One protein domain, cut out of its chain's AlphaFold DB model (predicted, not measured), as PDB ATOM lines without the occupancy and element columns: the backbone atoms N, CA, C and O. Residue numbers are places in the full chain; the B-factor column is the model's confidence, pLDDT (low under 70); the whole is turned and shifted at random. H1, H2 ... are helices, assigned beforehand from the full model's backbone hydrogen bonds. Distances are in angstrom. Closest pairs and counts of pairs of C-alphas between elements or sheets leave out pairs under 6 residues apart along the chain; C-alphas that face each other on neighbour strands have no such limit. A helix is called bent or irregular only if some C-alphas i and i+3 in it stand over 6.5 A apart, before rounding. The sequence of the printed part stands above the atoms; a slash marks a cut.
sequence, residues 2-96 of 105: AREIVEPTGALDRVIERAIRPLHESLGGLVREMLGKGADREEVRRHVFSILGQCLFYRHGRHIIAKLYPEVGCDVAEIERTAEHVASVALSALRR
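Overview. This is residues 2 to 96 of the 105 residues of the protein "CecR_C domain-containing protein" of Deltaproteobacteria bacterium (UniProt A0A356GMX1). Short H1 hangs at the far end of a bent helical arm, H2, whose last part crosses the first part of H3; H3 and H4 fold into a helical hairpin. The printed part has 95 residues with four named helices, H1 to H4 in order, and no named strand: all helix. It is loose, radius of gyration of the C-alphas 16.4 A, and flat, spanning 43 by 41 by 19 A.

Arrangement. H1, residues 2 to 6, touches no helix. H2, residues 11 to 35, one helix by its hydrogen bonds, is bent, C-alphas 18 and 21 being 6.8 A apart; its arms H2a, residues 11 to 18, and H2b, residues 21 to 35, stand at a steep tilt of 44 degrees. H3, residues 41 to 68, touches H2b with residues 44 to 48 alone, closest C-alphas Gly 28 and Val 48, 6.1 A. H3 and H4, residues 76 to 94, touch, closest C-alphas Ile 51 and Ala 90, 6.5 A. Every O i to N i+4 pair is within hydrogen-bond range in H2a, H2b and H4, 21 of 24 in H3, 0 of 1 in H1, whose O i to N i+3 count is 0 of 2.

Along the chain. H1 begins at C-alpha 2 (120.220, 121.258, 86.977). H3, 37.0 A long, is irregular, C-alphas 60 and 63 being 7.6 A apart. H4, 26.7 A, ends at C-alpha 94 (94.181, 95.481, 80.908).

Size, cuts and confidence. The printed part has no cut and no long link. The pLDDT is under 70 at residues 2 to 10.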
ATOM      1  N   ALA A   2     119.261 120.279  87.525       52.44
ATOM      2  CA  ALA A   2     120.220 121.258  86.977       52.44
ATOM      3  C   ALA A   2     121.690 120.772  86.916       52.44
ATOM      4  O   ALA A   2     122.417 121.145  86.007       52.44
ATOM      5  N   ARG A   3     122.119 119.891  87.834       51.91
ATOM      6  CA  ARG A   3     123.495 119.360  87.877       51.91
ATOM      7  C   ARG A   3     123.820 118.314  86.797       51.91
ATOM      8  O   ARG A   3     124.968 118.229  86.395       51.91
ATOM      9  N   GLU A   4     122.835 117.567  86.292       46.50
ATOM     10  CA  GLU A   4     123.064 116.592  85.202       46.50
ATOM     11  C   GLU A   4     123.084 117.229  83.810       46.50
ATOM     12  O   GLU A   4     123.599 116.638  82.871       46.50
ATOM     13  N   ILE A   5     122.549 118.443  83.681       52.81
ATOM     14  CA  ILE A   5     122.613 119.214  82.434       52.81
ATOM     15  C   ILE A   5     124.028 119.782  82.227       52.81
ATOM     16  O   ILE A   5     124.446 120.003  81.095       52.81
ATOM     17  N   VAL A   6     124.767 120.008  83.318       56.19
ATOM     18  CA  VAL A   6     126.095 120.641  83.306       56.19
ATOM     19  C   VAL A   6     127.226 119.605  83.257       56.19
ATOM     20  O   VAL A   6     128.231 119.852  82.602       56.19
ATOM     21  N   GLU A   7     127.055 118.433  83.881       54.81
ATOM     22  CA  GLU A   7     128.029 117.331  83.851       54.81
ATOM     23  C   GLU A   7     127.315 115.969  83.738       54.81
ATOM     24  O   GLU A   7     126.879 115.400  84.749       54.81
ATOM     25  N   PRO A   8     127.184 115.410  82.522       56.91
ATOM     26  CA  PRO A   8     126.678 114.059  82.340       56.91
ATOM     27  C   PRO A   8     127.731 113.057  82.835       56.91
ATOM     28  O   PRO A   8     128.703 112.742  82.159       56.91
ATOM     29  N   THR A   9     127.548 112.551  84.054       65.56
ATOM     30  CA  THR A   9     128.491 111.623  84.719       65.56
ATOM     31  C   THR A   9     128.224 110.142  84.409       65.56
ATOM     32  O   THR A   9     128.806 109.253  85.040       65.56
ATOM     33  N   GLY A  10     127.275 109.844  83.510       69.88
ATOM     34  CA  GLY A  10     126.765 108.484  83.275       69.88
ATOM     35  C   GLY A  10     126.146 107.839  84.528       69.88
ATOM     36  O   GLY A  10     125.970 106.621  84.599       69.88
ATOM     37  N   ALA A  11     125.877 108.622  85.581       78.69
ATOM     38  CA  ALA A  11     125.223 108.140  86.792       78.69
ATOM     39  C   ALA A  11     123.771 107.754  86.495       78.69
ATOM     40  O   ALA A  11     123.349 106.667  86.890       78.69
ATOM     41  N   LEU A  12     123.055 108.587  85.732       76.50
ATOM     42  CA  LEU A  12     121.721 108.263  85.245       76.50
ATOM     43  C   LEU A  12     121.711 106.986  84.403       76.50
ATOM     44  O   LEU A  12     120.906 106.109  84.686       76.50
ATOM     45  N   ASP A  13     122.640 106.823  83.457       83.12
ATOM     46  CA  ASP A  13     122.718 105.608  82.631       83.12
ATOM     47  C   ASP A  13     122.908 104.354  83.491       83.12
ATOM     48  O   ASP A  13     122.231 103.345  83.307       83.12
ATOM     49  N   ARG A  14     123.767 104.424  84.515       85.75
ATOM     50  CA  ARG A  14     123.951 103.310  85.457       85.75
ATOM     51  C   ARG A  14     122.698 103.015  86.278       85.75
ATOM     52  O   ARG A  14     122.425 101.847  86.541       85.75
ATOM     53  N   VAL A  15     121.949 104.035  86.694       85.56
ATOM     54  CA  VAL A  15     120.664 103.856  87.394       85.56
ATOM     55  C   VAL A  15     119.615 103.269  86.450       85.56
ATOM     56  O   VAL A  15     118.856 102.386  86.857       85.56
ATOM     57  N   ILE A  16     119.603 103.702  85.188       87.12
ATOM     58  CA  ILE A  16     118.732 103.147  84.156       87.12
ATOM     59  C   ILE A  16     119.008 101.656  84.006       87.12
ATOM     60  O   ILE A  16     118.098 100.856  84.199       87.12
ATOM     61  N   GLU A  17     120.256 101.273  83.754       91.31
ATOM     62  CA  GLU A  17     120.607  99.876  83.497       91.31
ATOM     63  C   GLU A  17     120.443  98.974  84.724       91.31
ATOM     64  O   GLU A  17     120.007  97.834  84.600       91.31
ATOM     65  N   ARG A  18     120.763  99.462  85.928       89.88
ATOM     66  CA  ARG A  18     120.771  98.617  87.137       89.88
ATOM     67  C   ARG A  18     119.440  98.556  87.876       89.88
ATOM     68  O   ARG A  18     119.246  97.627  88.651       89.88
ATOM     69  N   ALA A  19     118.562  99.541  87.695       87.00
ATOM     70  CA  ALA A  19     117.334  99.644  88.480       87.00
ATOM     71  C   ALA A  19     116.091  99.862  87.615       87.00
ATOM     72  O   ALA A  19     115.123  99.114  87.739       87.00
ATOM     73  N   ILE A  20     116.107 100.859  86.725       88.31
ATOM     74  CA  ILE A  20     114.897 101.243  85.982       88.31
ATOM     75  C   ILE A  20     114.557 100.201  84.912       88.31
ATOM     76  O   ILE A  20     113.404  99.787  84.814       88.31
ATOM     77  N   ARG A  21     115.541  99.745  84.131       93.25
ATOM     78  CA  ARG A  21     115.340  98.755  83.067       93.25
ATOM     79  C   ARG A  21     114.819  97.419  83.620       93.25
ATOM     80  O   ARG A  21     113.761  97.006  83.147       93.25
ATOM     81  N   PRO A  22     115.426  96.801  84.656       94.44
ATOM     82  CA  PRO A  22     114.885  95.577  85.253       94.44
ATOM     83  C   PRO A  22     113.450  95.733  85.773       94.44
ATOM     84  O   PRO A  22     112.618  94.851  85.568       94.44
ATOM     85  N   LEU A  23     113.129  96.876  86.395       93.12
ATOM     86  CA  LEU A  23     111.771  97.171  86.861       93.12
ATOM     87  C   LEU A  23     110.773  97.231  85.694       93.12
ATOM     88  O   LEU A  23     109.704  96.621  85.757       93.12
ATOM     89  N   HIS A  24     111.126  97.946  84.624       95.06
ATOM     90  CA  HIS A  24     110.302  98.053  83.419       95.06
ATOM     91  C   HIS A  24     110.099  96.703  82.730       95.06
ATOM     92  O   HIS A  24     108.990  96.411  82.284       95.06
ATOM     93  N   GLU A  25     111.147  95.888  82.632       95.44
ATOM     94  CA  GLU A  25     111.090  94.567  82.004       95.44
ATOM     95  C   GLU A  25     110.231  93.601  82.818       95.44
ATOM     96  O   GLU A  25     109.351  92.950  82.254       95.44
ATOM     97  N   SER A  26     110.409  93.572  84.142       96.12
ATOM     98  CA  SER A  26     109.599  92.742  85.036       96.12
ATOM     99  C   SER A  26     108.118  93.112  84.952       96.12
ATOM    100  O   SER A  26     107.272  92.240  84.754       96.12
ATOM    101  N   LEU A  27     107.785  94.402  85.062       96.38
ATOM    102  CA  LEU A  27     106.396  94.854  84.980       96.38
ATOM    103  C   LEU A  27     105.813  94.645  83.575       96.38
ATOM    104  O   LEU A  27     104.660  94.246  83.433       96.38
ATOM    105  N   GLY A  28     106.614  94.865  82.529       96.31
ATOM    106  CA  GLY A  28     106.221  94.617  81.144       96.31
ATOM    107  C   GLY A  28     105.942  93.141  80.854       96.31
ATOM    108  O   GLY A  28     105.032  92.841  80.081       96.31
ATOM    109  N   GLY A  29     106.680  92.227  81.489       95.56
ATOM    110  CA  GLY A  29     106.422  90.788  81.444       95.56
ATOM    111  C   GLY A  29     105.047  90.440  82.012       95.56
ATOM    112  O   GLY A  29     104.248  89.819  81.314       95.56
ATOM    113  N   LEU A  30     104.742  90.935  83.217       95.62
ATOM    114  CA  LEU A  30     103.436  90.744  83.858       95.62
ATOM    115  C   LEU A  30     102.305  91.306  82.992       95.62
ATOM    116  O   LEU A  30     101.359  90.600  82.665       95.62
ATOM    117  N   VAL A  31     102.426  92.556  82.541       96.06
ATOM    118  CA  VAL A  31     101.429  93.200  81.671       96.06
ATOM    119  C   VAL A  31     101.184  92.390  80.394       96.06
ATOM    120  O   VAL A  31     100.036  92.191  80.000       96.06
ATOM    121  N   ARG A  32     102.245  91.893  79.750       94.69
ATOM    122  CA  ARG A  32     102.134  91.060  78.545       94.69
ATOM    123  C   ARG A  32     101.421  89.741  78.827       94.69
ATOM    124  O   ARG A  32     100.616  89.315  78.003       94.69
ATOM    125  N   GLU A  33     101.714  89.098  79.954       93.50
ATOM    126  CA  GLU A  33     101.037  87.868  80.368       93.50
ATOM    127  C   GLU A  33      99.532  88.100  80.533       93.50
ATOM    128  O   GLU A  33      98.729  87.314  80.036       93.50
ATOM    129  N   MET A  34      99.154  89.231  81.135       92.81
ATOM    130  CA  MET A  34      97.751  89.591  81.346       92.81
ATOM    131  C   MET A  34      97.003  89.938  80.053       92.81
ATOM    132  O   MET A  34      95.821  89.622  79.942       92.81
ATOM    133  N   LEU A  35      97.667  90.575  79.083       91.56
ATOM    134  CA  LEU A  35      97.084  90.904  77.774       91.56
ATOM    135  C   LEU A  35      97.014  89.693  76.825       91.56
ATOM    136  O   LEU A  35      96.181  89.657  75.920       91.56
ATOM    137  N   GLY A  36      97.873  88.688  77.020       89.31
ATOM    138  CA  GLY A  36      97.857  87.430  76.276       89.31
ATOM    139  C   GLY A  36      98.716  87.396  75.002       89.31
ATOM    140  O   GLY A  36      99.487  88.306  74.677       89.31
ATOM    141  N   LYS A  37      98.613  86.271  74.277       75.31
ATOM    142  CA  LYS A  37      99.422  85.938  73.088       75.31
ATOM    143  C   LYS A  37      99.025  86.820  71.896       75.31
ATOM    144  O   LYS A  37      98.225  86.424  71.062       75.31
ATOM    145  N   GLY A  38      99.575  88.025  71.840       79.69
ATOM    146  CA  GLY A  38      99.272  89.011  70.797       79.69
ATOM    147  C   GLY A  38      99.455  90.457  71.243       79.69
ATOM    148  O   GLY A  38      99.398  91.345  70.400       79.69
ATOM    149  N   ALA A  39      99.712  90.682  72.537       86.62
ATOM    150  CA  ALA A  39      99.932  92.008  73.096       86.62
ATOM    151  C   ALA A  39     101.004  92.786  72.321       86.62
ATOM    152  O   ALA A  39     102.167  92.360  72.216       86.62
ATOM    153  N   ASP A  40     100.602  93.940  71.798       89.88
ATOM    154  CA  ASP A  40     101.494  94.828  71.075       89.88
ATOM    155  C   ASP A  40     102.539  95.444  72.026       89.88
ATOM    156  O   ASP A  40     102.280  95.735  73.197       89.88
ATOM    157  N   ARG A  41     103.770  95.640  71.534       91.44
ATOM    158  CA  ARG A  41     104.862  96.198  72.348       91.44
ATOM    159  C   ARG A  41     104.559  97.619  72.800       91.44
ATOM    160  O   ARG A  41     104.960  97.993  73.905       91.44
ATOM    161  N   GLU A  42     103.901  98.415  71.965       92.81
ATOM    162  CA  GLU A  42     103.536  99.776  72.332       92.81
ATOM    163  C   GLU A  42     102.403  99.791  73.360       92.81
ATOM    164  O   GLU A  42     102.490 100.554  74.325       92.81
ATOM    165  N   GLU A  43     101.405  98.924  73.214       91.75
ATOM    166  CA  GLU A  43     100.345  98.740  74.210       91.75
ATOM    167  C   GLU A  43     100.910  98.352  75.587       91.75
ATOM    168  O   GLU A  43     100.650  99.038  76.581       91.75
ATOM    169  N   VAL A  44     101.777  97.333  75.645       94.44
ATOM    170  CA  VAL A  44     102.462  96.925  76.886       94.44
ATOM    171  C   VAL A  44     103.218  98.107  77.500       94.44
ATOM    172  O   VAL A  44     103.088  98.387  78.692       94.44
ATOM    173  N   ARG A  45     103.982  98.847  76.686       94.94
ATOM    174  CA  ARG A  45     104.747 100.015  77.145       94.94
ATOM    175  C   ARG A  45     103.839 101.106  77.718       94.94
ATOM    176  O   ARG A  45     104.174 101.682  78.750       94.94
ATOM    177  N   ARG A  46     102.700 101.393  77.077       95.06
ATOM    178  CA  ARG A  46     101.728 102.394  77.550       95.06
ATOM    179  C   ARG A  46     101.159 102.014  78.918       95.06
ATOM    180  O   ARG A  46     101.090 102.875  79.792       95.06
ATOM    181  N   HIS A  47     100.832 100.741  79.140       96.06
ATOM    182  CA  HIS A  47     100.390 100.268  80.453       96.06
ATOM    183  C   HIS A  47     101.482 100.388  81.518       96.06
ATOM    184  O   HIS A  47     101.218 100.938  82.585       96.06
ATOM    185  N   VAL A  48     102.713  99.963  81.219       96.69
ATOM    186  CA  VAL A  48     103.856 100.107  82.139       96.69
ATOM    187  C   VAL A  48     104.053 101.572  82.540       96.69
ATOM    188  O   VAL A  48     104.174 101.878  83.725       96.69
ATOM    189  N   PHE A  49     104.025 102.495  81.574       95.75
ATOM    190  CA  PHE A  49     104.152 103.930  81.846       95.75
ATOM    191  C   PHE A  49     103.001 104.466  82.694       95.75
ATOM    192  O   PHE A  49     103.241 105.270  83.590       95.75
ATOM    193  N   SER A  50     101.769 104.019  82.449       96.81
ATOM    194  CA  SER A  50     100.613 104.453  83.235       96.81
ATOM    195  C   SER A  50     100.709 104.005  84.692       96.81
ATOM    196  O   SER A  50     100.463 104.808  85.588       96.81
ATOM    197  N   ILE A  51     101.093 102.748  84.932       97.38
ATOM    198  CA  ILE A  51     101.235 102.189  86.284       97.38
ATOM    199  C   ILE A  51     102.324 102.947  87.046       97.38
ATOM    200  O   ILE A  51     102.092 103.461  88.140       97.38
ATOM    201  N   LEU A  52     103.510 103.083  86.443       96.06
ATOM    202  CA  LEU A  52     104.621 103.799  87.069       96.06
ATOM    203  C   LEU A  52     104.298 105.281  87.267       96.06
ATOM    204  O   LEU A  52     104.636 105.839  88.306       96.06
ATOM    205  N   GLY A  53     103.607 105.913  86.316       96.25
ATOM    206  CA  GLY A  53     103.166 107.301  86.419       96.25
ATOM    207  C   GLY A  53     102.260 107.541  87.626       96.25
ATOM    208  O   GLY A  53     102.455 108.523  88.341       96.25
ATOM    209  N   GLN A  54     101.335 106.620  87.911       97.38
ATOM    210  CA  GLN A  54     100.506 106.687  89.115       97.38
ATOM    211  C   GLN A  54     101.358 106.567  90.386       97.38
ATOM    212  O   GLN A  54     101.286 107.440  91.249       97.38
ATOM    213  N   CYS A  55     102.238 105.566  90.485       95.44
ATOM    214  CA  CYS A  55     103.131 105.414  91.642       95.44
ATOM    215  C   CYS A  55     104.020 106.653  91.867       95.44
ATOM    216  O   CYS A  55     104.186 107.129  92.993       95.44
ATOM    217  N   LEU A  56     104.582 107.203  90.787       94.19
ATOM    218  CA  LEU A  56     105.423 108.396  90.820       94.19
ATOM    219  C   LEU A  56     104.630 109.647  91.209       94.19
ATOM    220  O   LEU A  56     105.169 110.491  91.926       94.19
ATOM    221  N   PHE A  57     103.361 109.759  90.806       94.88
ATOM    222  CA  PHE A  57     102.477 110.838  91.250       94.88
ATOM    223  C   PHE A  57     102.328 110.841  92.775       94.88
ATOM    224  O   PHE A  57     102.584 111.870  93.394       94.88
ATOM    225  N   TYR A  58     102.018 109.700  93.399       93.75
ATOM    226  CA  TYR A  58     101.920 109.622  94.863       93.75
ATOM    227  C   TYR A  58     103.258 109.930  95.547       93.75
ATOM    228  O   TYR A  58     103.311 110.673  96.529       93.75
ATOM    229  N   ARG A  59     104.375 109.436  94.994       91.75
ATOM    230  CA  ARG A  59     105.711 109.672  95.560       91.75
ATOM    231  C   ARG A  59     106.144 111.136  95.486       91.75
ATOM    232  O   ARG A  59     106.609 111.687  96.487       91.75
ATOM    233  N   HIS A  60     106.057 111.751  94.311       92.94
ATOM    234  CA  HIS A  60     106.546 113.111  94.070       92.94
ATOM    235  C   HIS A  60     105.524 114.176  94.478       92.94
ATOM    236  O   HIS A  60     105.904 115.241  94.962       92.94
ATOM    237  N   GLY A  61     104.235 113.868  94.347       92.44
ATOM    238  CA  GLY A  61     103.112 114.725  94.713       92.44
ATOM    239  C   GLY A  61     102.764 114.712  96.200       92.44
ATOM    240  O   GLY A  61     101.902 115.488  96.604       92.44
ATOM    241  N   ARG A  62     103.439 113.911  97.038       90.81
ATOM    242  CA  ARG A  62     103.132 113.751  98.476       90.81
ATOM    243  C   ARG A  62     102.901 115.065  99.235       90.81
ATOM    244  O   ARG A  62     102.018 115.143 100.077       90.81
ATOM    245  N   HIS A  63     103.672 116.113  98.929       90.88
ATOM    246  CA  HIS A  63     103.551 117.414  99.601       90.88
ATOM    247  C   HIS A  63     102.313 118.198  99.156       90.88
ATOM    248  O   HIS A  63     101.764 118.965  99.941       90.88
ATOM    249  N   ILE A  64     101.889 118.016  97.904       94.19
ATOM    250  CA  ILE A  64     100.658 118.599  97.370       94.19
ATOM    251  C   ILE A  64      99.462 117.843  97.949       94.19
ATOM    252  O   ILE A  64      98.547 118.471  98.471       94.19
ATOM    253  N   ILE A  65      99.514 116.508  97.934       93.75
ATOM    254  CA  ILE A  65      98.467 115.637  98.484       93.75
ATOM    255  C   ILE A  65      98.223 115.970  99.957       93.75
ATOM    256  O   ILE A  65      97.098 116.290 100.307       93.75
ATOM    257  N   ALA A  66      99.273 116.041 100.781       91.62
ATOM    258  CA  ALA A  66      99.145 116.376 102.202       91.62
ATOM    259  C   ALA A  66      98.563 117.780 102.472       91.62
ATOM    260  O   ALA A  66      98.075 118.046 103.565       91.62
ATOM    261  N   LYS A  67      98.641 118.706 101.504       94.62
ATOM    262  CA  LYS A  67      98.032 120.043 101.615       94.62
ATOM    263  C   LYS A  67      96.577 120.067 101.156       94.62
ATOM    264  O   LYS A  67      95.799 120.830 101.715       94.62
ATOM    265  N   LEU A  68      96.238 119.297 100.124       96.12
ATOM    266  CA  LEU A  68      94.879 119.217  99.586       96.12
ATOM    267  C   LEU A  68      93.978 118.306 100.426       96.12
ATOM    268  O   LEU A  68      92.803 118.612 100.589       96.12
ATOM    269  N   TYR A  69      94.549 117.231 100.964       94.44
ATOM    270  CA  TYR A  69      93.875 116.187 101.730       94.44
ATOM    271  C   TYR A  69      94.699 115.865 102.988       94.44
ATOM    272  O   TYR A  69      95.439 114.879 103.007       94.44
ATOM    273  N   PRO A  70      94.657 116.717 104.031       91.75
ATOM    274  CA  PRO A  70      95.438 116.527 105.257       91.75
ATOM    275  C   PRO A  70      95.145 115.213 105.998       91.75
ATOM    276  O   PRO A  70      95.970 114.750 106.782       91.75
ATOM    277  N   GLU A  71      93.974 114.624 105.763       91.19
ATOM    278  CA  GLU A  71      93.545 113.325 106.275       91.19
ATOM    279  C   GLU A  71      94.243 112.136 105.598       91.19
ATOM    280  O   GLU A  71      94.278 111.042 106.163       91.19
ATOM    281  N   VAL A  72      94.817 112.336 104.406       87.50
ATOM    282  CA  VAL A  72      95.560 111.298 103.688       87.50
ATOM    283  C   VAL A  72      96.972 111.225 104.262       87.50
ATOM    284  O   VAL A  72      97.819 112.091 104.033       87.50
ATOM    285  N   GLY A  73      97.210 110.169 105.039       83.38
ATOM    286  CA  GLY A  73      98.504 109.879 105.639       83.38
ATOM    287  C   GLY A  73      99.579 109.473 104.624       83.38
ATOM    288  O   GLY A  73      99.374 109.405 103.416       83.38
ATOM    289  N   CYS A  74     100.772 109.180 105.138       84.19
ATOM    290  CA  CYS A  74     101.875 108.580 104.375       84.19
ATOM    291  C   CYS A  74     102.474 107.408 105.168       84.19
ATOM    292  O   CYS A  74     103.688 107.197 105.195       84.19
ATOM    293  N   ASP A  75     101.611 106.709 105.902       90.62
ATOM    294  CA  ASP A  75     101.974 105.503 106.627       90.62
ATOM    295  C   ASP A  75     101.936 104.280 105.702       90.62
ATOM    296  O   ASP A  75     101.550 104.352 104.533       90.62
ATOM    297  N   VAL A  76     102.390 103.144 106.229       93.12
ATOM    298  CA  VAL A  76     102.439 101.882 105.479       93.12
ATOM    299  C   VAL A  76     101.047 101.481 104.988       93.12
ATOM    300  O   VAL A  76     100.911 101.065 103.842       93.12
ATOM    301  N   ALA A  77     100.013 101.683 105.806       94.44
ATOM    302  CA  ALA A  77      98.651 101.301 105.462       94.44
ATOM    303  C   ALA A  77      98.096 102.131 104.290       94.44
ATOM    304  O   ALA A  77      97.404 101.598 103.427       94.44
ATOM    305  N   GLU A  78      98.405 103.427 104.222       93.44
ATOM    306  CA  GLU A  78      98.008 104.274 103.092       93.44
ATOM    307  C   GLU A  78      98.783 103.932 101.816       93.44
ATOM    308  O   GLU A  78      98.215 103.940 100.721       93.44
ATOM    309  N   ILE A  79     100.063 103.568 101.944       94.19
ATOM    310  CA  ILE A  79     100.861 103.071 100.816       94.19
ATOM    311  C   ILE A  79     100.255 101.774 100.262       94.19
ATOM    312  O   ILE A  79     100.124 101.646  99.046       94.19
ATOM    313  N   GLU A  80      99.849 100.842 101.126       96.62
ATOM    314  CA  GLU A  80      99.193  99.590 100.731       96.62
ATOM    315  C   GLU A  80      97.852  99.849 100.035       96.62
ATOM    316  O   GLU A  80      97.655  99.381  98.914       96.62
ATOM    317  N   ARG A  81      96.981 100.685 100.617       95.94
ATOM    318  CA  ARG A  81      95.707 101.086  99.989       95.94
ATOM    319  C   ARG A  81      95.915 101.726  98.618       95.94
ATOM    320  O   ARG A  81      95.201 101.423  97.660       95.94
ATOM    321  N   THR A  82      96.917 102.594  98.504       95.88
ATOM    322  CA  THR A  82      97.280 103.231  97.236       95.88
ATOM    323  C   THR A  82      97.762 102.198  96.216       95.88
ATOM    324  O   THR A  82      97.350 102.240  95.056       95.88
ATOM    325  N   ALA A  83      98.609 101.252  96.627       96.38
ATOM    326  CA  ALA A  83      99.114 100.198  95.754       96.38
ATOM    327  C   ALA A  83      97.986  99.277  95.259       96.38
ATOM    328  O   ALA A  83      97.921  98.985  94.063       96.38
ATOM    329  N   GLU A  84      97.064  98.880  96.140       98.00
ATOM    330  CA  GLU A  84      95.866  98.111  95.783       98.00
ATOM    331  C   GLU A  84      94.989  98.860  94.778       98.00
ATOM    332  O   GLU A  84      94.538  98.282  93.784       98.00
ATOM    333  N   HIS A  85      94.784 100.164  94.986       97.69
ATOM    334  CA  HIS A  85      94.033 100.998  94.055       97.69
ATOM    335  C   HIS A  85      94.701 101.060  92.674       97.69
ATOM    336  O   HIS A  85      94.045 100.809  91.661       97.69
ATOM    337  N   VAL A  86      96.008 101.335  92.622       97.81
ATOM    338  CA  VAL A  86      96.781 101.371  91.368       97.81
ATOM    339  C   VAL A  86      96.709 100.025  90.647       97.81
ATOM    340  O   VAL A  86      96.440  99.989  89.445       97.81
ATOM    341  N   ALA A  87      96.871  98.915  91.371       96.75
ATOM    342  CA  ALA A  87      96.738  97.576  90.810       96.75
ATOM    343  C   ALA A  87      95.327  97.337  90.251       96.75
ATOM    344  O   ALA A  87      95.184  96.882  89.119       96.75
ATOM    345  N   SER A  88      94.277  97.703  90.987       97.44
ATOM    346  CA  SER A  88      92.885  97.567  90.544       97.44
ATOM    347  C   SER A  88      92.594  98.356  89.260       97.44
ATOM    348  O   SER A  88      91.988  97.831  88.317       97.44
ATOM    349  N   VAL A  89      93.086  99.597  89.174       96.69
ATOM    350  CA  VAL A  89      92.967 100.432  87.969       96.69
ATOM    351  C   VAL A  89      93.724  99.808  86.798       96.69
ATOM    352  O   VAL A  89      93.172  99.701  85.701       96.69
ATOM    353  N   ALA A  90      94.956  99.346  87.026       95.69
ATOM    354  CA  ALA A  90      95.766  98.689  86.007       95.69
ATOM    355  C   ALA A  90      95.079  97.429  85.462       95.69
ATOM    356  O   ALA A  90      94.897  97.298  84.254       95.69
ATOM    357  N   LEU A  91      94.615  96.544  86.346       94.69
ATOM    358  CA  LEU A  91      93.892  95.322  85.988       94.69
ATOM    359  C   LEU A  91      92.614  95.621  85.202       94.69
ATOM    360  O   LEU A  91      92.300  94.931  84.233       94.69
ATOM    361  N   SER A  92      91.886  96.665  85.593       94.50
ATOM    362  CA  SER A  92      90.686  97.103  84.880       94.50
ATOM    363  C   SER A  92      91.014  97.615  83.479       94.50
ATOM    364  O   SER A  92      90.287  97.308  82.536       94.50
ATOM    365  N   ALA A  93      92.113  98.355  83.318       92.00
ATOM    366  CA  ALA A  93      92.573  98.825  82.016       92.00
ATOM    367  C   ALA A  93      93.009  97.665  81.104       92.00
ATOM    368  O   ALA A  93      92.648  97.669  79.933       92.00
ATOM    369  N   LEU A  94      93.705  96.662  81.648       91.12
ATOM    370  CA  LEU A  94      94.181  95.481  80.908       91.12
ATOM    371  C   LEU A  94      93.046  94.568  80.417       91.12
ATOM    372  O   LEU A  94      93.210  93.843  79.444       91.12
ATOM    373  N   ARG A  95      91.885  94.592  81.082       88.00
ATOM    374  CA  ARG A  95      90.689  93.837  80.667       88.00
ATOM    375  C   ARG A  95      89.909  94.510  79.542       88.00
ATOM    376  O   ARG A  95      89.020  93.889  78.962       88.00
ATOM    377  N   ARG A  96      90.167  95.790  79.276       79.00
ATOM    378  CA  ARG A  96      89.475  96.511  78.208       79.00
ATOM    379  C   ARG A  96      90.115  96.121  76.880       79.00
ATOM    380  O   ARG A  96      91.338  96.062  76.809       79.00
TER     381      ARG A  96